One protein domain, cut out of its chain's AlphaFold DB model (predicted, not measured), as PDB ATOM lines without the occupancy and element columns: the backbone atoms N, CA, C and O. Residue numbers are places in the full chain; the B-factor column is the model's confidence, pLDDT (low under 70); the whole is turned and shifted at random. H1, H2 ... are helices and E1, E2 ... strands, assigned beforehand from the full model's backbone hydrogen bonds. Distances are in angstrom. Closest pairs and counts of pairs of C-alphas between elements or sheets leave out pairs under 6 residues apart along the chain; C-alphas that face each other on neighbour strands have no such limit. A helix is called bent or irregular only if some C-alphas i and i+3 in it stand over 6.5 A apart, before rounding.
ATOM      1  N   GLY A  44      13.001 -25.332 -49.273       85.56
ATOM      2  CA  GLY A  44      12.407 -26.607 -49.621       85.56
ATOM      3  C   GLY A  44      10.942 -26.522 -50.062       85.56
ATOM      4  O   GLY A  44      10.623 -25.886 -51.065       85.56
ATOM      5  N   LEU A  45      10.065 -27.213 -49.327       88.06
ATOM      6  CA  LEU A  45       8.641 -27.356 -49.633       88.06
ATOM      7  C   LEU A  45       7.763 -26.644 -48.606       88.06
ATOM      8  O   LEU A  45       8.057 -26.625 -47.404       88.06
ATOM      9  N   SER A  46       6.638 -26.136 -49.088       87.69
ATOM     10  CA  SER A  46       5.495 -25.731 -48.288       87.69
ATOM     11  C   SER A  46       4.227 -26.507 -48.680       87.69
ATOM     12  O   SER A  46       4.210 -27.263 -49.654       87.69
ATOM     13  N   LEU A  47       3.156 -26.319 -47.915       87.94
ATOM     14  CA  LEU A  47       1.850 -26.926 -48.135       87.94
ATOM     15  C   LEU A  47       1.111 -26.154 -49.226       87.94
ATOM     16  O   LEU A  47       1.058 -24.930 -49.215       87.94
ATOM     17  N   ARG A  48       0.467 -26.851 -50.158       86.31
ATOM     18  CA  ARG A  48      -0.370 -26.189 -51.161       86.31
ATOM     19  C   ARG A  48      -1.814 -26.088 -50.666       86.31
ATOM     20  O   ARG A  48      -2.680 -26.828 -51.117       86.31
ATOM     21  N   GLU A  49      -2.071 -25.141 -49.765       84.12
ATOM     22  CA  GLU A  49      -3.407 -24.890 -49.186       84.12
ATOM     23  C   GLU A  49      -4.215 -23.783 -49.894       84.12
ATOM     24  O   GLU A  49      -5.251 -23.354 -49.403       84.12
ATOM     25  N   GLY A  50      -3.760 -23.326 -51.067       80.75
ATOM     26  CA  GLY A  50      -4.441 -22.293 -51.865       80.75
ATOM     27  C   GLY A  50      -4.026 -20.853 -51.546       80.75
ATOM     28  O   GLY A  50      -4.435 -19.931 -52.246       80.75
ATOM     29  N   GLU A  51      -3.165 -20.653 -50.548       83.62
ATOM     30  CA  GLU A  51      -2.646 -19.337 -50.171       83.62
ATOM     31  C   GLU A  51      -1.623 -18.787 -51.177       83.62
ATOM     32  O   GLU A  51      -0.765 -19.509 -51.693       83.62
ATOM     33  N   ALA A  52      -1.651 -17.474 -51.425       79.81
ATOM     34  CA  ALA A  52      -0.765 -16.825 -52.400       79.81
ATOM     35  C   ALA A  52       0.715 -16.800 -51.969       79.81
ATOM     36  O   ALA A  52       1.609 -16.770 -52.814       79.81
ATOM     37  N   ARG A  53       0.980 -16.833 -50.660       81.38
ATOM     38  CA  ARG A  53       2.325 -16.878 -50.075       81.38
ATOM     39  C   ARG A  53       2.415 -17.923 -48.984       81.38
ATOM     40  O   ARG A  53       1.396 -18.407 -48.500       81.38
ATOM     41  N   GLU A  54       3.636 -18.160 -48.536       82.62
ATOM     42  CA  GLU A  54       3.914 -19.025 -47.405       82.62
ATOM     43  C   GLU A  54       4.393 -18.271 -46.189       82.62
ATOM     44  O   GLU A  54       5.122 -17.280 -46.271       82.62
ATOM     45  N   LYS A  55       3.974 -18.778 -45.030       71.31
ATOM     46  CA  LYS A  55       4.442 -18.280 -43.737       71.31
ATOM     47  C   LYS A  55       5.670 -19.046 -43.262       71.31
ATOM     48  O   LYS A  55       6.507 -18.466 -42.579       71.31
ATOM     49  N   PHE A  56       5.771 -20.330 -43.610       68.81
ATOM     50  CA  PHE A  56       6.810 -21.224 -43.113       68.81
ATOM     51  C   PHE A  56       7.162 -22.311 -44.134       68.81
ATOM     52  O   PHE A  56       6.366 -22.664 -44.998       68.81
ATOM     53  N   ALA A  57       8.353 -22.879 -43.976       69.00
ATOM     54  CA  ALA A  57       8.804 -24.060 -44.697       69.00
ATOM     55  C   ALA A  57       8.660 -25.326 -43.844       69.00
ATOM     56  O   ALA A  57       9.077 -25.341 -42.683       69.00
ATOM     57  N   TYR A  58       8.136 -26.407 -44.427       66.38
ATOM     58  CA  TYR A  58       7.892 -27.667 -43.709       66.38
ATOM     59  C   TYR A  58       9.088 -28.639 -43.740       66.38
ATOM     60  O   TYR A  58       9.083 -29.634 -43.023       66.38
ATOM     61  N   MET A  59      10.141 -28.364 -44.523       64.62
ATOM     62  CA  MET A  59      11.272 -29.299 -44.706       64.62
ATOM     63  C   MET A  59      12.494 -29.070 -43.805       64.62
ATOM     64  O   MET A  59      13.462 -29.830 -43.882       64.62
ATOM     65  N   ILE A  60      12.494 -28.053 -42.942       61.53
ATOM     66  CA  ILE A  60      13.663 -27.757 -42.103       61.53
ATOM     67  C   ILE A  60      13.603 -28.597 -40.826       61.53
ATOM     68  O   ILE A  60      12.809 -28.309 -39.931       61.53
ATOM     69  N   ASN A  61      14.490 -29.589 -40.711       66.00
ATOM     70  CA  ASN A  61      14.703 -30.403 -39.505       66.00
ATOM     71  C   ASN A  61      13.555 -31.356 -39.100       66.00
ATOM     72  O   ASN A  61      13.383 -31.665 -37.921       66.00
ATOM     73  N   TRP A  62      12.786 -31.881 -40.063       75.75
ATOM     74  CA  TRP A  62      11.649 -32.782 -39.800       75.75
ATOM     75  C   TRP A  62      11.969 -34.249 -40.100       75.75
ATOM     76  O   TRP A  62      11.495 -34.838 -41.070       75.75
ATOM     77  N   LYS A  63      12.775 -34.869 -39.233       76.56
ATOM     78  CA  LYS A  63      13.215 -36.263 -39.421       76.56
ATOM     79  C   LYS A  63      12.056 -37.262 -39.512       76.56
ATOM     80  O   LYS A  63      12.163 -38.241 -40.237       76.56
ATOM     81  N   THR A  64      10.962 -37.049 -38.784       78.44
ATOM     82  CA  THR A  64       9.823 -37.982 -38.775       78.44
ATOM     83  C   THR A  64       9.011 -37.939 -40.068       78.44
ATOM     84  O   THR A  64       8.475 -38.973 -40.462       78.44
ATOM     85  N   LEU A  65       9.000 -36.799 -40.772       81.38
ATOM     86  CA  LEU A  65       8.304 -36.628 -42.049       81.38
ATOM     87  C   LEU A  65       8.995 -37.349 -43.211       81.38
ATOM     88  O   LEU A  65       8.322 -37.766 -44.140       81.38
ATOM     89  N   PHE A  66      10.314 -37.541 -43.166       82.50
ATOM     90  CA  PHE A  66      11.059 -38.116 -44.294       82.50
ATOM     91  C   PHE A  66      11.782 -39.426 -43.962       82.50
ATOM     92  O   PHE A  66      12.705 -39.835 -44.662       82.50
ATOM     93  N   ASN A  67      11.312 -40.131 -42.931       91.19
ATOM     94  CA  ASN A  67      11.756 -41.478 -42.582       91.19
ATOM     95  C   ASN A  67      10.574 -42.455 -42.608       91.19
ATOM     96  O   ASN A  67       9.547 -42.201 -41.977       91.19
ATOM     97  N   GLY A  68      10.758 -43.595 -43.275       95.19
ATOM     98  CA  GLY A  68       9.783 -44.676 -43.389       95.19
ATOM     99  C   GLY A  68       9.279 -44.885 -44.817       95.19
ATOM    100  O   GLY A  68      10.039 -44.758 -45.779       95.19
ATOM    101  N   SER A  69       8.003 -45.246 -44.928       97.12
ATOM    102  CA  SER A  69       7.273 -45.517 -46.173       97.12
ATOM    103  C   SER A  69       6.727 -44.212 -46.745       97.12
ATOM    104  O   SER A  69       5.524 -43.960 -46.751       97.12
ATOM    105  N   ILE A  70       7.661 -43.334 -47.127       96.38
ATOM    106  CA  ILE A  70       7.391 -41.961 -47.555       96.38
ATOM    107  C   ILE A  70       8.428 -41.459 -48.553       96.38
ATOM    108  O   ILE A  70       9.634 -41.670 -48.368       96.38
ATOM    109  N   PHE A  71       7.965 -40.759 -49.584       96.38
ATOM    110  CA  PHE A  71       8.811 -40.023 -50.520       96.38
ATOM    111  C   PHE A  71       8.083 -38.812 -51.107       96.38
ATOM    112  O   PHE A  71       6.871 -38.673 -50.941       96.38
ATOM    113  N   VAL A  72       8.818 -37.938 -51.800       95.44
ATOM    114  CA  VAL A  72       8.220 -36.833 -52.560       95.44
ATOM    115  C   VAL A  72       8.193 -37.191 -54.040       95.44
ATOM    116  O   VAL A  72       9.226 -37.482 -54.642       95.44
ATOM    117  N   ALA A  73       6.990 -37.201 -54.599       97.31
ATOM    118  CA  ALA A  73       6.717 -37.446 -56.002       97.31
ATOM    119  C   ALA A  73       6.671 -36.118 -56.764       97.31
ATOM    120  O   ALA A  73       6.056 -35.157 -56.295       97.31
ATOM    121  N   GLY A  74       7.311 -36.071 -57.931       96.81
ATOM    122  CA  GLY A  74       7.115 -35.003 -58.907       96.81
ATOM    123  C   GLY A  74       5.791 -35.153 -59.653       96.81
ATOM    124  O   GLY A  74       4.994 -36.045 -59.352       96.81
ATOM    125  N   ASP A  75       5.579 -34.305 -60.659       95.88
ATOM    126  CA  ASP A  75       4.307 -34.233 -61.396       95.88
ATOM    127  C   ASP A  75       3.955 -35.564 -62.083       95.88
ATOM    128  O   ASP A  75       2.786 -35.914 -62.208       95.88
ATOM    129  N   ASP A  76       4.956 -36.344 -62.500       97.56
ATOM    130  CA  ASP A  76       4.733 -37.639 -63.145       97.56
ATOM    131  C   ASP A  76       4.604 -38.817 -62.164       97.56
ATOM    132  O   ASP A  76       4.289 -39.930 -62.589       97.56
ATOM    133  N   GLY A  77       4.823 -38.590 -60.865       98.19
ATOM    134  CA  GLY A  77       4.809 -39.615 -59.820       98.19
ATOM    135  C   GLY A  77       6.174 -40.170 -59.416       98.19
ATOM    136  O   GLY A  77       6.239 -40.954 -58.470       98.19
ATOM    137  N   THR A  78       7.260 -39.794 -60.095       97.69
ATOM    138  CA  THR A  78       8.612 -40.289 -59.781       97.69
ATOM    139  C   THR A  78       9.303 -39.469 -58.692       97.69
ATOM    140  O   THR A  78       8.982 -38.306 -58.446       97.69
ATOM    141  N   ARG A  79      10.275 -40.088 -58.014       96.25
ATOM    142  CA  ARG A  79      11.131 -39.421 -57.025       96.25
ATOM    143  C   ARG A  79      12.213 -38.611 -57.733       96.25
ATOM    144  O   ARG A  79      12.778 -39.082 -58.716       96.25
ATOM    145  N   TYR A  80      12.551 -37.435 -57.204       93.38
ATOM    146  CA  TYR A  80      13.492 -36.512 -57.863       93.38
ATOM    147  C   TYR A  80      14.557 -35.902 -56.938       93.38
ATOM    148  O   TYR A  80      15.459 -35.212 -57.411       93.38
ATOM    149  N   PHE A  81      14.504 -36.169 -55.630       92.31
ATOM    150  CA  PHE A  81      15.566 -35.808 -54.691       92.31
ATOM    151  C   PHE A  81      15.581 -36.742 -53.481       92.31
ATOM    152  O   PHE A  81      14.612 -37.434 -53.184       92.31
ATOM    153  N   ARG A  82      16.699 -36.741 -52.758       91.00
ATOM    154  CA  ARG A  82      16.890 -37.537 -51.547       91.00
ATOM    155  C   ARG A  82      16.149 -36.928 -50.349       91.00
ATOM    156  O   ARG A  82      16.496 -35.838 -49.896       91.00
ATOM    157  N   GLU A  83      15.163 -37.644 -49.812       90.88
ATOM    158  CA  GLU A  83      14.254 -37.104 -48.791       90.88
ATOM    159  C   GLU A  83      14.843 -37.087 -47.368       90.88
ATOM    160  O   GLU A  83      14.459 -36.244 -46.566       90.88
ATOM    161  N   ASP A  84      15.806 -37.961 -47.050       89.38
ATOM    162  CA  ASP A  84      16.435 -38.045 -45.715       89.38
ATOM    163  C   ASP A  84      17.521 -36.982 -45.464       89.38
ATOM    164  O   ASP A  84      18.178 -36.974 -44.418       89.38
ATOM    165  N   GLU A  85      17.731 -36.087 -46.424       87.06
ATOM    166  CA  GLU A  85      18.685 -34.995 -46.325       87.06
ATOM    167  C   GLU A  85      18.023 -33.724 -45.793       87.06
ATOM    168  O   GLU A  85      16.931 -33.349 -46.215       87.06
ATOM    169  N   GLU A  86      18.716 -33.018 -44.900       82.44
ATOM    170  CA  GLU A  86      18.282 -31.713 -44.398       82.44
ATOM    171  C   GLU A  86      18.160 -30.690 -45.541       82.44
ATOM    172  O   GLU A  86      18.900 -30.734 -46.526       82.44
ATOM    173  N   ASP A  87      17.181 -29.790 -45.470       83.69
ATOM    174  CA  ASP A  87      17.093 -28.669 -46.407       83.69
ATOM    175  C   ASP A  87      18.176 -27.623 -46.111       83.69
ATOM    176  O   ASP A  87      18.307 -27.162 -44.978       83.69
ATOM    177  N   ARG A  88      18.950 -27.238 -47.133       86.19
ATOM    178  CA  ARG A  88      19.969 -26.183 -47.039       86.19
ATOM    179  C   ARG A  88      19.606 -25.033 -47.960       86.19
ATOM    180  O   ARG A  88      20.260 -24.829 -48.975       86.19
ATOM    181  N   HIS A  89      18.544 -24.320 -47.615       88.31
ATOM    182  CA  HIS A  89      17.983 -23.257 -48.444       88.31
ATOM    183  C   HIS A  89      17.570 -23.742 -49.849       88.31
ATOM    184  O   HIS A  89      17.832 -23.098 -50.864       88.31
ATOM    185  N   GLY A  90      16.956 -24.928 -49.920       88.25
ATOM    186  CA  GLY A  90      16.603 -25.578 -51.185       88.25
ATOM    187  C   GLY A  90      17.710 -26.380 -51.848       88.25
ATOM    188  O   GLY A  90      17.434 -27.069 -52.826       88.25
ATOM    189  N   TYR A  91      18.944 -26.334 -51.344       89.81
ATOM    190  CA  TYR A  91      20.034 -27.107 -51.921       89.81
ATOM    191  C   TYR A  91      20.105 -28.521 -51.334       89.81
ATOM    192  O   TYR A  91      20.047 -28.717 -50.117       89.81
ATOM    193  N   LYS A  92      20.293 -29.510 -52.211       88.62
ATOM    194  CA  LYS A  92      20.549 -30.918 -51.876       88.62
ATOM    195  C   LYS A  92      21.869 -31.374 -52.470       88.62
ATOM    196  O   LYS A  92      22.298 -30.880 -53.516       88.62
ATOM    197  N   TYR A  93      22.521 -32.310 -51.791       88.25
ATOM    198  CA  TYR A  93      23.769 -32.860 -52.282       88.25
ATOM    199  C   TYR A  93      23.490 -33.796 -53.457       88.25
ATOM    200  O   TYR A  93      22.714 -34.744 -53.347       88.25
ATOM    201  N   ASN A  94      24.156 -33.552 -54.579       87.19
ATOM    202  CA  ASN A  94      24.055 -34.361 -55.779       87.19
ATOM    203  C   ASN A  94      25.430 -34.468 -56.458       87.19
ATOM    204  O   ASN A  94      25.997 -33.463 -56.882       87.19
ATOM    205  N   HIS A  95      25.971 -35.688 -56.544       87.75
ATOM    206  CA  HIS A  95      27.222 -36.018 -57.251       87.75
ATOM    207  C   HIS A  95      28.415 -35.075 -56.960       87.75
ATOM    208  O   HIS A  95      29.092 -34.620 -57.877       87.75
ATOM    209  N   GLY A  96      28.697 -34.773 -55.687       89.12
ATOM    210  CA  GLY A  96      29.846 -33.928 -55.318       89.12
ATOM    211  C   GLY A  96      29.548 -32.433 -55.220       89.12
ATOM    212  O   GLY A  96      30.412 -31.678 -54.783       89.12
ATOM    213  N   ASN A  97      28.338 -32.001 -55.571       90.19
ATOM    214  CA  ASN A  97      27.939 -30.599 -55.533       90.19
ATOM    215  C   ASN A  97      26.625 -30.420 -54.764       90.19
ATOM    216  O   ASN A  97      25.879 -31.370 -54.546       90.19
ATOM    217  N   TRP A  98      26.332 -29.188 -54.369       89.38
ATOM    218  CA  TRP A  98      25.029 -28.800 -53.841       89.38
ATOM    219  C   TRP A  98      24.244 -28.128 -54.957       89.38
ATOM    220  O   TRP A  98      24.702 -27.126 -55.511       89.38
ATOM    221  N   ILE A  99      23.086 -28.686 -55.291       89.50
ATOM    222  CA  ILE A  99      22.216 -28.180 -56.353       89.50
ATOM    223  C   ILE A  99      20.850 -27.825 -55.784       89.50
ATOM    224  O   ILE A  99      20.383 -28.482 -54.854       89.50
ATOM    225  N   MET A 100      20.217 -26.804 -56.351       90.06
ATOM    226  CA  MET A 100      18.826 -26.489 -56.054       90.06
ATOM    227  C   MET A 100      17.944 -27.689 -56.412       90.06
ATOM    228  O   MET A 100      18.147 -28.319 -57.456       90.06
ATOM    229  N   ILE A 101      16.979 -28.019 -55.554       89.31
ATOM    230  CA  ILE A 101      15.993 -29.063 -55.846       89.31
ATOM    231  C   ILE A 101      15.262 -28.699 -57.150       89.31
ATOM    232  O   ILE A 101      14.754 -27.580 -57.260       89.31
ATOM    233  N   PRO A 102      15.169 -29.620 -58.129       89.12
ATOM    234  CA  PRO A 102      14.433 -29.364 -59.362       89.12
ATOM    235  C   PRO A 102      12.971 -29.005 -59.075       89.12
ATOM    236  O   PRO A 102      12.272 -29.766 -58.400       89.12
ATOM    237  N   ASN A 103      12.485 -27.870 -59.592       91.50
ATOM    238  CA  ASN A 103      11.094 -27.489 -59.369       91.50
ATOM    239  C   ASN A 103      10.135 -28.467 -60.053       91.50
ATOM    240  O   ASN A 103      10.387 -28.947 -61.152       91.50
ATOM    241  N   GLN A 104       9.017 -28.722 -59.389       92.75
ATOM    242  CA  GLN A 104       7.858 -29.453 -59.879       92.75
ATOM    243  C   GLN A 104       6.648 -28.530 -59.697       92.75
ATOM    244  O   GLN A 104       6.649 -27.706 -58.769       92.75
ATOM    245  N   ASN A 105       5.635 -28.624 -60.562       91.81
ATOM    246  CA  ASN A 105       4.486 -27.721 -60.478       91.81
ATOM    247  C   ASN A 105       3.437 -28.207 -59.474       91.81
ATOM    248  O   ASN A 105       2.771 -27.390 -58.830       91.81
ATOM    249  N   HIS A 106       3.308 -29.525 -59.340       93.38
ATOM    250  CA  HIS A 106       2.334 -30.244 -58.524       93.38
ATOM    251  C   HIS A 106       2.995 -31.412 -57.758       93.38
ATOM    252  O   HIS A 106       2.525 -32.548 -57.863       93.38
ATOM    253  N   PRO A 107       4.078 -31.183 -56.985       94.94
ATOM    254  CA  PRO A 107       4.682 -32.252 -56.205       94.94
ATOM    255  C   PRO A 107       3.766 -32.704 -55.064       94.94
ATOM    256  O   PRO A 107       2.985 -31.921 -54.514       94.94
ATOM    257  N   HIS A 108       3.904 -33.970 -54.675       96.50
ATOM    258  CA  HIS A 108       3.143 -34.567 -53.579       96.50
ATOM    259  C   HIS A 108       4.052 -35.351 -52.635       96.50
ATOM    260  O   HIS A 108       4.916 -36.106 -53.076       96.50
ATOM    261  N   ILE A 109       3.826 -35.234 -51.328       96.56
ATOM    262  CA  ILE A 109       4.385 -36.181 -50.356       96.56
ATOM    263  C   ILE A 109       3.494 -37.421 -50.370       96.56
ATOM    264  O   ILE A 109       2.312 -37.308 -50.058       96.56
ATOM    265  N   VAL A 110       4.043 -38.586 -50.709       98.19
ATOM    266  CA  VAL A 110       3.297 -39.847 -50.830       98.19
ATOM    267  C   VAL A 110       3.688 -40.804 -49.716       98.19
ATOM    268  O   VAL A 110       4.875 -40.959 -49.427       98.19
ATOM    269  N   MET A 111       2.699 -41.456 -49.100       97.94
ATOM    270  CA  MET A 111       2.912 -42.385 -47.991       97.94
ATOM    271  C   MET A 111       1.837 -43.480 -47.885       97.94
ATOM    272  O   MET A 111       0.748 -43.356 -48.448       97.94
ATOM    273  N   ASP A 112       2.138 -44.553 -47.150       98.38
ATOM    274  CA  ASP A 112       1.167 -45.599 -46.791       98.38
ATOM    275  C   ASP A 112       0.456 -45.321 -45.451       98.38
ATOM    276  O   ASP A 112       0.782 -44.375 -44.728       98.38
ATOM    277  N   GLN A 113      -0.510 -46.174 -45.098       98.12
ATOM    278  CA  GLN A 113      -1.245 -46.097 -43.832       98.12
ATOM    279  C   GLN A 113      -0.326 -46.128 -42.606       98.12
ATOM    280  O   GLN A 113      -0.500 -45.338 -41.680       98.12
ATOM    281  N   LYS A 114       0.691 -46.996 -42.604       97.38
ATOM    282  CA  LYS A 114       1.604 -47.129 -41.463       97.38
ATOM    283  C   LYS A 114       2.399 -45.846 -41.216       97.38
ATOM    284  O   LYS A 114       2.628 -45.478 -40.063       97.38
ATOM    285  N   GLN A 115       2.829 -45.167 -42.277       97.00
ATOM    286  CA  GLN A 115       3.467 -43.862 -42.161       97.00
ATOM    287  C   GLN A 115       2.476 -42.794 -41.704       97.00
ATOM    288  O   GLN A 115       2.821 -42.004 -40.825       97.00
ATOM    289  N   TYR A 116       1.271 -42.768 -42.274       96.75
ATOM    290  CA  TYR A 116       0.240 -41.814 -41.879       96.75
ATOM    291  C   TYR A 116      -0.038 -41.900 -40.372       96.75
ATOM    292  O   TYR A 116       0.010 -40.887 -39.676       96.75
ATOM    293  N   ASP A 117      -0.207 -43.113 -39.837       96.31
ATOM    294  CA  ASP A 117      -0.413 -43.340 -38.403       96.31
ATOM    295  C   ASP A 117       0.794 -42.913 -37.564       96.31
ATOM    296  O   ASP A 117       0.632 -42.338 -36.486       96.31
ATOM    297  N   GLN A 118       2.016 -43.159 -38.047       94.62
ATOM    298  CA  GLN A 118       3.236 -42.702 -37.379       94.62
ATOM    299  C   GLN A 118       3.258 -41.170 -37.250       94.62
ATOM    300  O   GLN A 118       3.604 -40.660 -36.185       94.62
ATOM    301  N   LEU A 119       2.872 -40.445 -38.305       94.00
ATOM    302  CA  LEU A 119       2.816 -38.980 -38.312       94.00
ATOM    303  C   LEU A 119       1.655 -38.438 -37.470       94.00
ATOM    304  O   LEU A 119       1.838 -37.486 -36.714       94.00
ATOM    305  N   ALA A 120       0.478 -39.064 -37.538       95.06
ATOM    306  CA  ALA A 120      -0.685 -38.679 -36.738       95.06
ATOM    307  C   ALA A 120      -0.427 -38.806 -35.226       95.06
ATOM    308  O   ALA A 120      -0.938 -38.014 -34.428       95.06
ATOM    309  N   ASN A 121       0.403 -39.781 -34.841       94.75
ATOM    310  CA  ASN A 121       0.800 -40.043 -33.461       94.75
ATOM    311  C   ASN A 121       2.128 -39.373 -33.055       94.75
ATOM    312  O   ASN A 121       2.640 -39.663 -31.970       94.75
ATOM    313  N   ASP A 122       2.690 -38.489 -33.886       90.69
ATOM    314  CA  ASP A 122       3.915 -37.753 -33.564       90.69
ATOM    315  C   ASP A 122       3.700 -36.862 -32.320       90.69
ATOM    316  O   ASP A 122       2.669 -36.201 -32.162       90.69
ATOM    317  N   LYS A 123       4.672 -36.887 -31.399       91.81
ATOM    318  CA  LYS A 123       4.677 -36.127 -30.130       91.81
ATOM    319  C   LYS A 123       5.885 -35.193 -30.003       91.81
ATOM    320  O   LYS A 123       6.194 -34.724 -28.910       91.81
ATOM    321  N   SER A 124       6.616 -34.973 -31.091       88.62
ATOM    322  CA  SER A 124       7.740 -34.042 -31.128       88.62
ATOM    323  C   SER A 124       7.256 -32.592 -31.033       88.62
ATOM    324  O   SER A 124       6.069 -32.298 -31.156       88.62
ATOM    325  N   ALA A 125       8.196 -31.651 -30.918       87.56
ATOM    326  CA  ALA A 125       7.905 -30.216 -30.984       87.56
ATOM    327  C   ALA A 125       7.249 -29.767 -32.312       87.56
ATOM    328  O   ALA A 125       6.840 -28.616 -32.438       87.56
ATOM    329  N   LYS A 126       7.176 -30.653 -33.317       86.38
ATOM    330  CA  LYS A 126       6.571 -30.409 -34.632       86.38
ATOM    331  C   LYS A 126       5.202 -31.070 -34.807       86.38
ATOM    332  O   LYS A 126       4.610 -30.914 -35.870       86.38
ATOM    333  N   ALA A 127       4.679 -31.752 -33.785       88.38
ATOM    334  CA  ALA A 127       3.443 -32.529 -33.863       88.38
ATOM    335  C   ALA A 127       2.250 -31.743 -34.433       88.38
ATOM    336  O   ALA A 127       1.565 -32.246 -35.317       88.38
ATOM    337  N   ASP A 128       2.023 -30.503 -33.991       89.00
ATOM    338  CA  ASP A 128       0.895 -29.694 -34.477       89.00
ATOM    339  C   ASP A 128       1.041 -29.336 -35.960       89.00
ATOM    340  O   ASP A 128       0.080 -29.418 -36.722       89.00
ATOM    341  N   GLN A 129       2.264 -29.017 -36.393       86.56
ATOM    342  CA  GLN A 129       2.559 -28.708 -37.792       86.56
ATOM    343  C   GLN A 129       2.440 -29.965 -38.672       86.56
ATOM    344  O   GLN A 129       1.946 -29.886 -39.793       86.56
ATOM    345  N   ILE A 130       2.842 -31.134 -38.160       88.88
ATOM    346  CA  ILE A 130       2.671 -32.429 -38.836       88.88
ATOM    347  C   ILE A 130       1.185 -32.776 -38.966       88.88
ATOM    348  O   ILE A 130       0.749 -33.157 -40.047       88.88
ATOM    349  N   LYS A 131       0.395 -32.608 -37.900       90.19
ATOM    350  CA  LYS A 131      -1.054 -32.861 -37.910       90.19
ATOM    351  C   LYS A 131      -1.789 -31.937 -38.874       90.19
ATOM    352  O   LYS A 131      -2.666 -32.402 -39.596       90.19
ATOM    353  N   GLN A 132      -1.396 -30.664 -38.922       89.12
ATOM    354  CA  GLN A 132      -1.881 -29.735 -39.937       89.12
ATOM    355  C   GLN A 132      -1.496 -30.215 -41.338       89.12
ATOM    356  O   GLN A 132      -2.340 -30.235 -42.213       89.12
ATOM    357  N   LEU A 133      -0.251 -30.637 -41.573       89.56
ATOM    358  CA  LEU A 133       0.186 -31.088 -42.896       89.56
ATOM    359  C   LEU A 133      -0.617 -32.309 -43.383       89.56
ATOM    360  O   LEU A 133      -1.122 -32.313 -44.506       89.56
ATOM    361  N   ILE A 134      -0.764 -33.337 -42.542       92.69
ATOM    362  CA  ILE A 134      -1.463 -34.574 -42.922       92.69
ATOM    363  C   ILE A 134      -2.981 -34.393 -43.058       92.69
ATOM    364  O   ILE A 134      -3.607 -35.207 -43.734       92.69
ATOM    365  N   SER A 135      -3.586 -33.333 -42.499       93.56
ATOM    366  CA  SER A 135      -5.026 -33.080 -42.680       93.56
ATOM    367  C   SER A 135      -5.402 -32.722 -44.122       93.56
ATOM    368  O   SER A 135      -6.574 -32.805 -44.477       93.56
ATOM    369  N   TYR A 136      -4.424 -32.363 -44.961       94.31
ATOM    370  CA  TYR A 136      -4.602 -32.091 -46.394       94.31
ATOM    371  C   TYR A 136      -4.342 -33.324 -47.272       94.31
ATOM    372  O   TYR A 136      -4.298 -33.214 -48.498       94.31
ATOM    373  N   ALA A 137      -4.137 -34.500 -46.674       96.56
ATOM    374  CA  ALA A 137      -3.859 -35.710 -47.429       96.56
ATOM    375  C   ALA A 137      -5.071 -36.161 -48.260       96.56
ATOM    376  O   ALA A 137      -6.157 -36.427 -47.745       96.56
ATOM    377  N   VAL A 138      -4.847 -36.348 -49.557       97.94
ATOM    378  CA  VAL A 138      -5.740 -37.090 -50.444       97.94
ATOM    379  C   VAL A 138      -5.573 -38.577 -50.149       97.94
ATOM    380  O   VAL A 138      -4.479 -39.117 -50.294       97.94
ATOM    381  N   LYS A 139      -6.662 -39.240 -49.750       98.50
ATOM    382  CA  LYS A 139      -6.700 -40.680 -49.457       98.50
ATOM    383  C   LYS A 139      -7.196 -41.491 -50.661       98.50
ATOM    384  O   LYS A 139      -8.148 -41.084 -51.338       98.50
ATOM    385  N   ALA A 140      -6.622 -42.668 -50.896       98.69
ATOM    386  CA  ALA A 140      -7.152 -43.687 -51.806       98.69
ATOM    387  C   ALA A 140      -6.875 -45.105 -51.283       98.69
ATOM    388  O   ALA A 140      -5.927 -45.305 -50.527       98.69
ATOM    389  N   GLU A 141      -7.679 -46.091 -51.683       98.38
ATOM    390  CA  GLU A 141      -7.511 -47.470 -51.194       98.38
ATOM    391  C   GLU A 141      -6.389 -48.202 -51.947       98.38
ATOM    392  O   GLU A 141      -5.696 -49.047 -51.379       98.38
ATOM    393  N   THR A 142      -6.138 -47.822 -53.204       98.62
ATOM    394  CA  THR A 142      -5.047 -48.362 -54.029       98.62
ATOM    395  C   THR A 142      -4.113 -47.263 -54.538       98.62
ATOM    396  O   THR A 142      -4.504 -46.100 -54.669       98.62
ATOM    397  N   ILE A 143      -2.864 -47.619 -54.866       98.56
ATOM    398  CA  ILE A 143      -1.915 -46.670 -55.468       98.56
ATOM    399  C   ILE A 143      -2.393 -46.196 -56.844       98.56
ATOM    400  O   ILE A 143      -2.222 -45.024 -57.161       98.56
ATOM    401  N   SER A 144      -3.022 -47.058 -57.646       98.38
ATOM    402  CA  SER A 144      -3.534 -46.679 -58.968       98.38
ATOM    403  C   SER A 144      -4.661 -45.640 -58.862       98.38
ATOM    404  O   SER A 144      -4.695 -44.675 -59.624       98.38
ATOM    405  N   GLU A 145      -5.548 -45.770 -57.870       98.62
ATOM    406  CA  GLU A 145      -6.535 -44.727 -57.563       98.62
ATOM    407  C   GLU A 145      -5.873 -43.429 -57.098       98.62
ATOM    408  O   GLU A 145      -6.273 -42.350 -57.540       98.62
ATOM    409  N   LEU A 146      -4.857 -43.511 -56.228       98.75
ATOM    410  CA  LEU A 146      -4.127 -42.331 -55.764       98.75
ATOM    411  C   LEU A 146      -3.458 -41.599 -56.934       98.75
ATOM    412  O   LEU A 146      -3.615 -40.388 -57.064       98.75
ATOM    413  N   ALA A 147      -2.780 -42.347 -57.807       98.69
ATOM    414  CA  ALA A 147      -2.116 -41.860 -59.012       98.69
ATOM    415  C   ALA A 147      -3.083 -41.089 -59.919       98.69
ATOM    416  O   ALA A 147      -2.761 -39.992 -60.372       98.69
ATOM    417  N   ASN A 148      -4.293 -41.622 -60.122       98.62
ATOM    418  CA  ASN A 148      -5.335 -40.954 -60.899       98.62
ATOM    419  C   ASN A 148      -5.813 -39.654 -60.236       98.62
ATOM    420  O   ASN A 148      -5.972 -38.651 -60.928       98.62
ATOM    421  N   LYS A 149      -6.013 -39.649 -58.908       98.50
ATOM    422  CA  LYS A 149      -6.474 -38.461 -58.163       98.50
ATOM    423  C   LYS A 149      -5.475 -37.305 -58.192       98.50
ATOM    424  O   LYS A 149      -5.902 -36.157 -58.190       98.50
ATOM    425  N   ILE A 150      -4.175 -37.603 -58.194       97.81
ATOM    426  CA  ILE A 150      -3.113 -36.582 -58.182       97.81
ATOM    427  C   ILE A 150      -2.460 -36.364 -59.555       97.81
ATOM    428  O   ILE A 150      -1.498 -35.611 -59.657       97.81
ATOM    429  N   HIS A 151      -2.977 -37.018 -60.602       98.25
ATOM    430  CA  HIS A 151      -2.468 -36.961 -61.978       98.25
ATOM    431  C   HIS A 151      -0.994 -37.380 -62.143       98.25
ATOM    432  O   HIS A 151      -0.275 -36.817 -62.963       98.25
ATOM    433  N   ALA A 152      -0.564 -38.409 -61.407       98.38
ATOM    434  CA  ALA A 152       0.814 -38.900 -61.363       98.38
ATOM    435  C   ALA A 152       0.945 -40.305 -61.998       98.38
ATOM    436  O   ALA A 152       0.958 -41.312 -61.282       98.38
ATOM    437  N   PRO A 153       1.039 -40.421 -63.336       98.44
ATOM    438  CA  PRO A 153       0.882 -41.690 -64.059       98.44
ATOM    439  C   PRO A 153       1.929 -42.766 -63.735       98.44
ATOM    440  O   PRO A 153       1.665 -43.949 -63.938       98.44
ATOM    441  N   LYS A 154       3.115 -42.396 -63.240       98.69
ATOM    442  CA  LYS A 154       4.194 -43.338 -62.897       98.69
ATOM    443  C   LYS A 154       4.262 -43.664 -61.407       98.69
ATOM    444  O   LYS A 154       5.163 -44.394 -60.997       98.69
ATOM    445  N   LEU A 155       3.329 -43.159 -60.596       98.75
ATOM    446  CA  LEU A 155       3.376 -43.333 -59.144       98.75
ATOM    447  C   LEU A 155       3.381 -44.811 -58.730       98.75
ATOM    448  O   LEU A 155       4.124 -45.204 -57.835       98.75
ATOM    449  N   GLU A 156       2.590 -45.643 -59.408       98.50
ATOM    450  CA  GLU A 156       2.539 -47.076 -59.119       98.50
ATOM    451  C   GLU A 156       3.892 -47.759 -59.334       98.50
ATOM    452  O   GLU A 156       4.329 -48.549 -58.494       98.50
ATOM    453  N   GLN A 157       4.586 -47.412 -60.420       98.69
ATOM    454  CA  GLN A 157       5.928 -47.920 -60.670       98.69
ATOM    455  C   GLN A 157       6.921 -47.380 -59.636       98.69
ATOM    456  O   GLN A 157       7.710 -48.154 -59.106       98.69
ATOM    457  N   ALA A 158       6.833 -46.098 -59.272       98.50
ATOM    458  CA  ALA A 158       7.712 -45.499 -58.270       98.50
ATOM    459  C   ALA A 158       7.593 -46.176 -56.890       98.50
ATOM    460  O   ALA A 158       8.604 -46.370 -56.216       98.50
ATOM    461  N   VAL A 159       6.385 -46.585 -56.479       98.56
ATOM    462  CA  VAL A 159       6.172 -47.351 -55.235       98.56
ATOM    463  C   VAL A 159       6.747 -48.767 -55.342       98.56
ATOM    464  O   VAL A 159       7.405 -49.227 -54.407       98.56
ATOM    465  N   LYS A 160       6.559 -49.450 -56.481       98.44
ATOM    466  CA  LYS A 160       7.168 -50.771 -56.733       98.44
ATOM    467  C   LYS A 160       8.694 -50.694 -56.685       98.44
ATOM    468  O   LYS A 160       9.322 -51.503 -56.005       98.44
ATOM    469  N   ASP A 161       9.274 -49.691 -57.337       98.38
ATOM    470  CA  ASP A 161      10.714 -49.449 -57.338       98.38
ATOM    471  C   ASP A 161      11.211 -49.127 -55.926       98.38
ATOM    472  O   ASP A 161      12.213 -49.686 -55.489       98.38
ATOM    473  N   PHE A 162      10.496 -48.289 -55.166       98.25
ATOM    474  CA  PHE A 162      10.840 -47.990 -53.774       98.25
ATOM    475  C   PHE A 162      10.920 -49.267 -52.928       98.25
ATOM    476  O   PHE A 162      11.925 -49.484 -52.249       98.25
ATOM    477  N   ASN A 163       9.907 -50.133 -53.011       98.50
ATOM    478  CA  ASN A 163       9.887 -51.399 -52.279       98.50
ATOM    479  C   ASN A 163      11.007 -52.339 -52.733       98.50
ATOM    480  O   ASN A 163      11.682 -52.929 -51.898       98.50
ATOM    481  N   PHE A 164      11.292 -52.416 -54.032       98.44
ATOM    482  CA  PHE A 164      12.420 -53.194 -54.551       98.44
ATOM    483  C   PHE A 164      13.776 -52.711 -54.006       98.44
ATOM    484  O   PHE A 164      14.664 -53.511 -53.690       98.44
ATOM    485  N   LEU A 165      13.954 -51.394 -53.842       98.06
ATOM    486  CA  LEU A 165      15.169 -50.829 -53.246       98.06
ATOM    487  C   LEU A 165      15.301 -51.195 -51.763       98.06
ATOM    488  O   LEU A 165      16.419 -51.448 -51.297       98.06
ATOM    489  N   THR A 166      14.186 -51.232 -51.027       97.25
ATOM    490  CA  THR A 166      14.178 -51.549 -49.592       97.25
ATOM    491  C   THR A 166      14.185 -53.035 -49.293       97.25
ATOM    492  O   THR A 166      14.772 -53.420 -48.285       97.25
ATOM    493  N   ASP A 167      13.562 -53.872 -50.114       97.81
ATOM    494  CA  ASP A 167      13.284 -55.274 -49.799       97.81
ATOM    495  C   ASP A 167      14.311 -56.199 -50.448       97.81
ATOM    496  O   ASP A 167      14.882 -57.039 -49.749       97.81
ATOM    497  N   ASP A 168      14.646 -55.958 -51.717       97.69
ATOM    498  CA  ASP A 168      15.573 -56.783 -52.492       97.69
ATOM    499  C   ASP A 168      16.991 -56.210 -52.503       97.69
ATOM    500  O   ASP A 168      17.954 -56.880 -52.127       97.69
ATOM    501  N   LYS A 169      17.151 -54.958 -52.953       97.44
ATOM    502  CA  LYS A 169      18.488 -54.396 -53.215       97.44
ATOM    503  C   LYS A 169      19.207 -53.917 -51.974       97.44
ATOM    504  O   LYS A 169      20.436 -53.861 -51.991       97.44
ATOM    505  N   LYS A 170      18.464 -53.535 -50.933       96.75
ATOM    506  CA  LYS A 170      19.012 -52.920 -49.714       96.75
ATOM    507  C   LYS A 170      19.971 -51.766 -50.044       96.75
ATOM    508  O   LYS A 170      20.970 -51.564 -49.354       96.75
ATOM    509  N   ARG A 171      19.665 -51.004 -51.105       97.06
ATOM    510  CA  ARG A 171      20.415 -49.821 -51.562       97.06
ATOM    511  C   ARG A 171      19.560 -48.965 -52.496       97.06
ATOM    512  O   ARG A 171      19.092 -49.465 -53.513       97.06
ATOM    513  N   ASP A 172      19.445 -47.668 -52.208       96.00
ATOM    514  CA  ASP A 172      18.878 -46.698 -53.148       96.00
ATOM    515  C   ASP A 172      19.976 -46.228 -54.110       96.00
ATOM    516  O   ASP A 172      20.790 -45.368 -53.776       96.00
ATOM    517  N   MET A 173      20.034 -46.839 -55.290       92.56
ATOM    518  CA  MET A 173      21.016 -46.501 -56.326       92.56
ATOM    519  C   MET A 173      20.609 -45.315 -57.212       92.56
ATOM    520  O   MET A 173      21.415 -44.895 -58.037       92.56
ATOM    521  N   PHE A 174      19.401 -44.772 -57.040       90.69
ATOM    522  CA  PHE A 174      18.911 -43.635 -57.822       90.69
ATOM    523  C   PHE A 174      19.233 -42.310 -57.137       90.69
ATOM    524  O   PHE A 174      19.746 -41.388 -57.765       90.69
ATOM    525  N   LEU A 175      18.946 -42.226 -55.834       92.69
ATOM    526  CA  LEU A 175      19.042 -40.979 -55.067       92.69
ATOM    527  C   LEU A 175      20.022 -41.068 -53.895       92.69
ATOM    528  O   LEU A 175      20.257 -40.071 -53.216       92.69
ATOM    529  N   ASN A 176      20.620 -42.240 -53.647       92.94
ATOM    530  CA  ASN A 176      21.542 -42.473 -52.531       92.94
ATOM    531  C   ASN A 176      20.941 -42.113 -51.154       92.94
ATOM    532  O   ASN A 176      21.658 -41.674 -50.245       92.94
ATOM    533  N   ARG A 177      19.621 -42.295 -50.989       93.69
ATOM    534  CA  ARG A 177      18.954 -42.252 -49.679       93.69
ATOM    535  C   ARG A 177      19.460 -43.393 -48.803       93.69
ATOM    536  O   ARG A 177      19.665 -44.516 -49.271       93.69
ATOM    537  N   LYS A 178      19.670 -43.127 -47.512       94.06
ATOM    538  CA  LYS A 178      20.130 -44.168 -46.587       94.06
ATOM    539  C   LYS A 178      19.005 -45.168 -46.360       94.06
ATOM    540  O   LYS A 178      17.963 -44.808 -45.824       94.06
ATOM    541  N   ILE A 179      19.241 -46.440 -46.667       96.06
ATOM    542  CA  ILE A 179      18.237 -47.508 -46.507       96.06
ATOM    543  C   ILE A 179      17.708 -47.625 -45.077       96.06
ATOM    544  O   ILE A 179      16.532 -47.898 -44.891       96.06
ATOM    545  N   ALA A 180      18.529 -47.325 -44.067       95.38
ATOM    546  CA  ALA A 180      18.090 -47.293 -42.669       95.38
ATOM    547  C   ALA A 180      16.967 -46.269 -42.385       95.38
ATOM    548  O   ALA A 180      16.318 -46.343 -41.348       95.38
ATOM    549  N   THR A 181      16.744 -45.310 -43.290       95.25
ATOM    550  CA  THR A 181      15.666 -44.311 -43.213       95.25
ATOM    551  C   THR A 181      14.426 -44.709 -44.010       95.25
ATOM    552  O   THR A 181      13.431 -43.989 -43.983       95.25
ATOM    553  N   MET A 182      14.469 -45.826 -44.738       96.62
ATOM    554  CA  MET A 182      13.415 -46.267 -45.645       96.62
ATOM    555  C   MET A 182      12.722 -47.508 -45.082       96.62
ATOM    556  O   MET A 182      13.352 -48.402 -44.520       96.62
ATOM    557  N   ARG A 183      11.406 -47.573 -45.267       97.19
ATOM    558  CA  ARG A 183      10.571 -48.741 -44.972       97.19
ATOM    559  C   ARG A 183       9.678 -48.969 -46.181       97.19
ATOM    560  O   ARG A 183       9.088 -47.997 -46.638       97.19
ATOM    561  N   SER A 184       9.575 -50.196 -46.683       98.12
ATOM    562  CA  SER A 184       8.672 -50.507 -47.795       98.12
ATOM    563  C   SER A 184       7.240 -50.064 -47.497       98.12
ATOM    564  O   SER A 184       6.773 -50.118 -46.355       98.12
ATOM    565  N   PHE A 185       6.556 -49.611 -48.543       98.56
ATOM    566  CA  PHE A 185       5.128 -49.343 -48.536       98.56
ATOM    567  C   PHE A 185       4.374 -50.652 -48.317       98.56
ATOM    568  O   PHE A 185       4.558 -51.615 -49.067       98.56
ATOM    569  N   GLY A 186       3.529 -50.671 -47.290       97.75
ATOM    570  CA  GLY A 186       2.632 -51.774 -46.985       97.75
ATOM    571  C   GLY A 186       1.327 -51.730 -47.778       97.75
ATOM    572  O   GLY A 186       1.193 -51.033 -48.788       97.75
ATOM    573  N   ALA A 187       0.349 -52.496 -47.292       94.81
ATOM    574  CA  ALA A 187      -1.017 -52.446 -47.795       94.81
ATOM    575  C   ALA A 187      -1.657 -51.078 -47.513       94.81
ATOM    576  O   ALA A 187      -1.330 -50.419 -46.522       94.81
ATOM    577  N   GLY A 188      -2.562 -50.679 -48.406       91.50
ATOM    578  CA  GLY A 188      -3.304 -49.432 -48.305       91.50
ATOM    579  C   GLY A 188      -4.189 -49.330 -47.050       91.50
ATOM    580  O   GLY A 188      -4.303 -50.280 -46.272       91.50
ATOM    581  N   PRO A 189      -4.832 -48.171 -46.855       98.25
ATOM    582  CA  PRO A 189      -4.931 -47.078 -47.822       98.25
ATOM    583  C   PRO A 189      -3.637 -46.256 -47.949       98.25
ATOM    584  O   PRO A 189      -2.720 -46.345 -47.129       98.25
ATOM    585  N   TYR A 190      -3.572 -45.457 -49.008       98.81
ATOM    586  CA  TYR A 190      -2.439 -44.613 -49.368       98.81
ATOM    587  C   TYR A 190      -2.836 -43.140 -49.371       98.81
ATOM    588  O   TYR A 190      -3.997 -42.788 -49.597       98.81
ATOM    589  N   TYR A 191      -1.847 -42.283 -49.136       98.69
ATOM    590  CA  TYR A 191      -2.040 -40.861 -48.894       98.69
ATOM    591  C   TYR A 191      -1.073 -40.031 -49.737       98.69
ATOM    592  O   TYR A 191       0.103 -40.379 -49.856       98.69
ATOM    593  N   ALA A 192      -1.557 -38.917 -50.286       98.25
ATOM    594  CA  ALA A 192      -0.746 -37.916 -50.973       98.25
ATOM    595  C   ALA A 192      -1.067 -36.511 -50.449       98.25
ATOM    596  O   ALA A 192      -2.228 -36.116 -50.432       98.25
ATOM    597  N   ILE A 193      -0.058 -35.743 -50.044       96.06
ATOM    598  CA  ILE A 193      -0.226 -34.367 -49.556       96.06
ATOM    599  C   ILE A 193       0.296 -33.404 -50.624       96.06
ATOM    600  O   ILE A 193       1.480 -33.501 -50.969       96.06
ATOM    601  N   PRO A 194      -0.535 -32.486 -51.149       94.62
ATOM    602  CA  PRO A 194      -0.105 -31.532 -52.160       94.62
ATOM    603  C   PRO A 194       0.838 -30.492 -51.548       94.62
ATOM    604  O   PRO A 194       0.519 -29.820 -50.565       94.62
ATOM    605  N   VAL A 195       2.013 -30.343 -52.151       92.62
ATOM    606  CA  VAL A 195       3.060 -29.415 -51.711       92.62
ATOM    607  C   VAL A 195       3.511 -28.529 -52.872       92.62
ATOM    608  O   VAL A 195       3.103 -28.709 -54.020       92.62
ATOM    609  N   ARG A 196       4.322 -27.517 -52.574       90.88
ATOM    610  CA  ARG A 196       4.932 -26.619 -53.563       90.88
ATOM    611  C   ARG A 196       6.342 -26.254 -53.128       90.88
ATOM    612  O   ARG A 196       6.626 -26.245 -51.934       90.88
ATOM    613  N   HIS A 197       7.233 -25.981 -54.076       90.50
ATOM    614  CA  HIS A 197       8.563 -25.485 -53.727       90.50
ATOM    615  C   HIS A 197       8.509 -24.011 -53.357       90.50
ATOM    616  O   HIS A 197       7.708 -23.252 -53.898       90.50
ATOM    617  N   ASN A 198       9.402 -23.608 -52.466       89.75
ATOM    618  CA  ASN A 198       9.468 -22.241 -51.982       89.75
ATOM    619  C   ASN A 198      10.446 -21.391 -52.794       89.75
ATOM    620  O   ASN A 198      11.387 -21.908 -53.399       89.75
ATOM    621  N   ILE A 199      10.262 -20.080 -52.728       90.31
ATOM    622  CA  ILE A 199      11.281 -19.083 -53.041       90.31
ATOM    623  C   ILE A 199      11.404 -18.148 -51.846       90.31
ATOM    624  O   ILE A 199      10.398 -17.696 -51.302       90.31
ATOM    625  N   LEU A 200      12.634 -17.921 -51.405       87.44
ATOM    626  CA  LEU A 200      12.934 -17.069 -50.259       87.44
ATOM    627  C   LEU A 200      13.623 -15.782 -50.694       87.44
ATOM    628  O   LEU A 200      13.262 -14.713 -50.219       87.44
TER     629      LEU A 200
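AT A GLANCE: This is residues 44 to 200 of the 384 residues of the protein "Fumarate reductase flavoprotein subunit" of Lactobacillus acetotolerans (UniProt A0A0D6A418). A strongly twisted sheet of five strands, built along the long strand E7, forms the core, with H1 on one face, beside the strands, and H3 on the opposite face, over E6; H2 folds back along H1, and H4, running the opposite way to H3, grazes the sheet near the edge strand E2. The small hairpin E3 and E4 lies away from this body, apart from the other named elements, and long loops fill much of the rest. The printed part has 157 residues with four named helices and seven named strands; along the chain come first the strands E1 to E5, then H1 and H2, then E6, then H3 and H4, and last E7; the neighbour strands in both sheets are antiparallel, and the larger sheet is branched at E7, which has E1, E5 and E6 as neighbours, while E2 is a neighbour of E5. The class is mixed, helices and strands, although under half of the residues, 71, are in named elements. The whole is compact and rounded, with a radius of gyration of the C-alphas of 14.5 A and spans of 39 by 37 by 32 A.

HOW THE PARTS SIT: E7, residues 190 to 199, has three neighbours in the branched sheet, with staggered pairing. On one side of it are E6, residues 138 to 140, beside residues 190 to 192, and E1, residues 45 to 47, beside residues 195 to 198. On the other side is E5, residues 108 to 112, beside residues 190 to 195. Within hydrogen-bond range are N 138 and O 192 at 2.8 A, N 46 and O 196 at 2.8 A, and N 109 and O 193 at 2.9 A. E2, residues 70 to 73, is an edge strand, antiparallel to E5 at 148 degrees, with N 73 and O 108 at 2.8 A. H1, residues 113 to 120, is on the sheet at a height of 8.0 A, over none of its strands, but only just: 2 of its C-alphas fall on E7. H3, residues 143 to 149, is on the opposite face, also at 8.0 A, over E6 and slantwise to the strands, at 39 degrees to E6 on the local plane; it is only just not over E7, on which 2 of its C-alphas fall. H2, residues 127 to 134, only grazes the sheet with residues 132 to 134. It forms a helical hairpin with H1, a steep tilt of 41 degrees, opposite ways; their closest C-alphas, of Ala 120 and Lys 131, are 5.9 A apart. H4, residues 155 to 169, only grazes the sheet with residues 155 to 162. With residues 155 to 156 alone it touches H3 in another helical hairpin, a shallow tilt of 30 degrees, opposite ways; their closest C-alphas, of Ala 147 and Leu 155, are 5.7 A apart. In H1, H2 and H3 every O i to N i+4 pair is within hydrogen-bond range; in H4, 10 of 11 are. E3, residues 91 to 94, and E4, residues 97 to 100, form a hairpin, with N 92 and O 99 at 2.8 A.

IN THESE COORDINATES: E7 measures 29.2 A, from C-alpha 190 at (-2.439, -44.613, -49.368) to C-alpha 199 at (11.281, -19.083, -53.041). H4 measures 19.6 A and is neither bent nor irregular, but only just: C-alphas 166 and 169 are 6.3 A apart. E5 measures 13.1 A, H2 10.5 A, H1 10.3 A, E4 10.0 A, H3 9.8 A, E2 9.6 A, E3 9.1 A, E1 7.0 A and E6 6.9 A. E1 begins at C-alpha 45, (8.641, -27.356, -49.633).

THE WHOLE: The C-alphas farthest apart, of Ala 52 and Asp 168, are 43.2 A apart. The printed part has no cut. The links E1 to E2, E2 to E3 and H4 to E7 are long, with 22, 17 and 20 residues. The mean pLDDT of the printed part is 91.9; residues 56 to 61 are under 70.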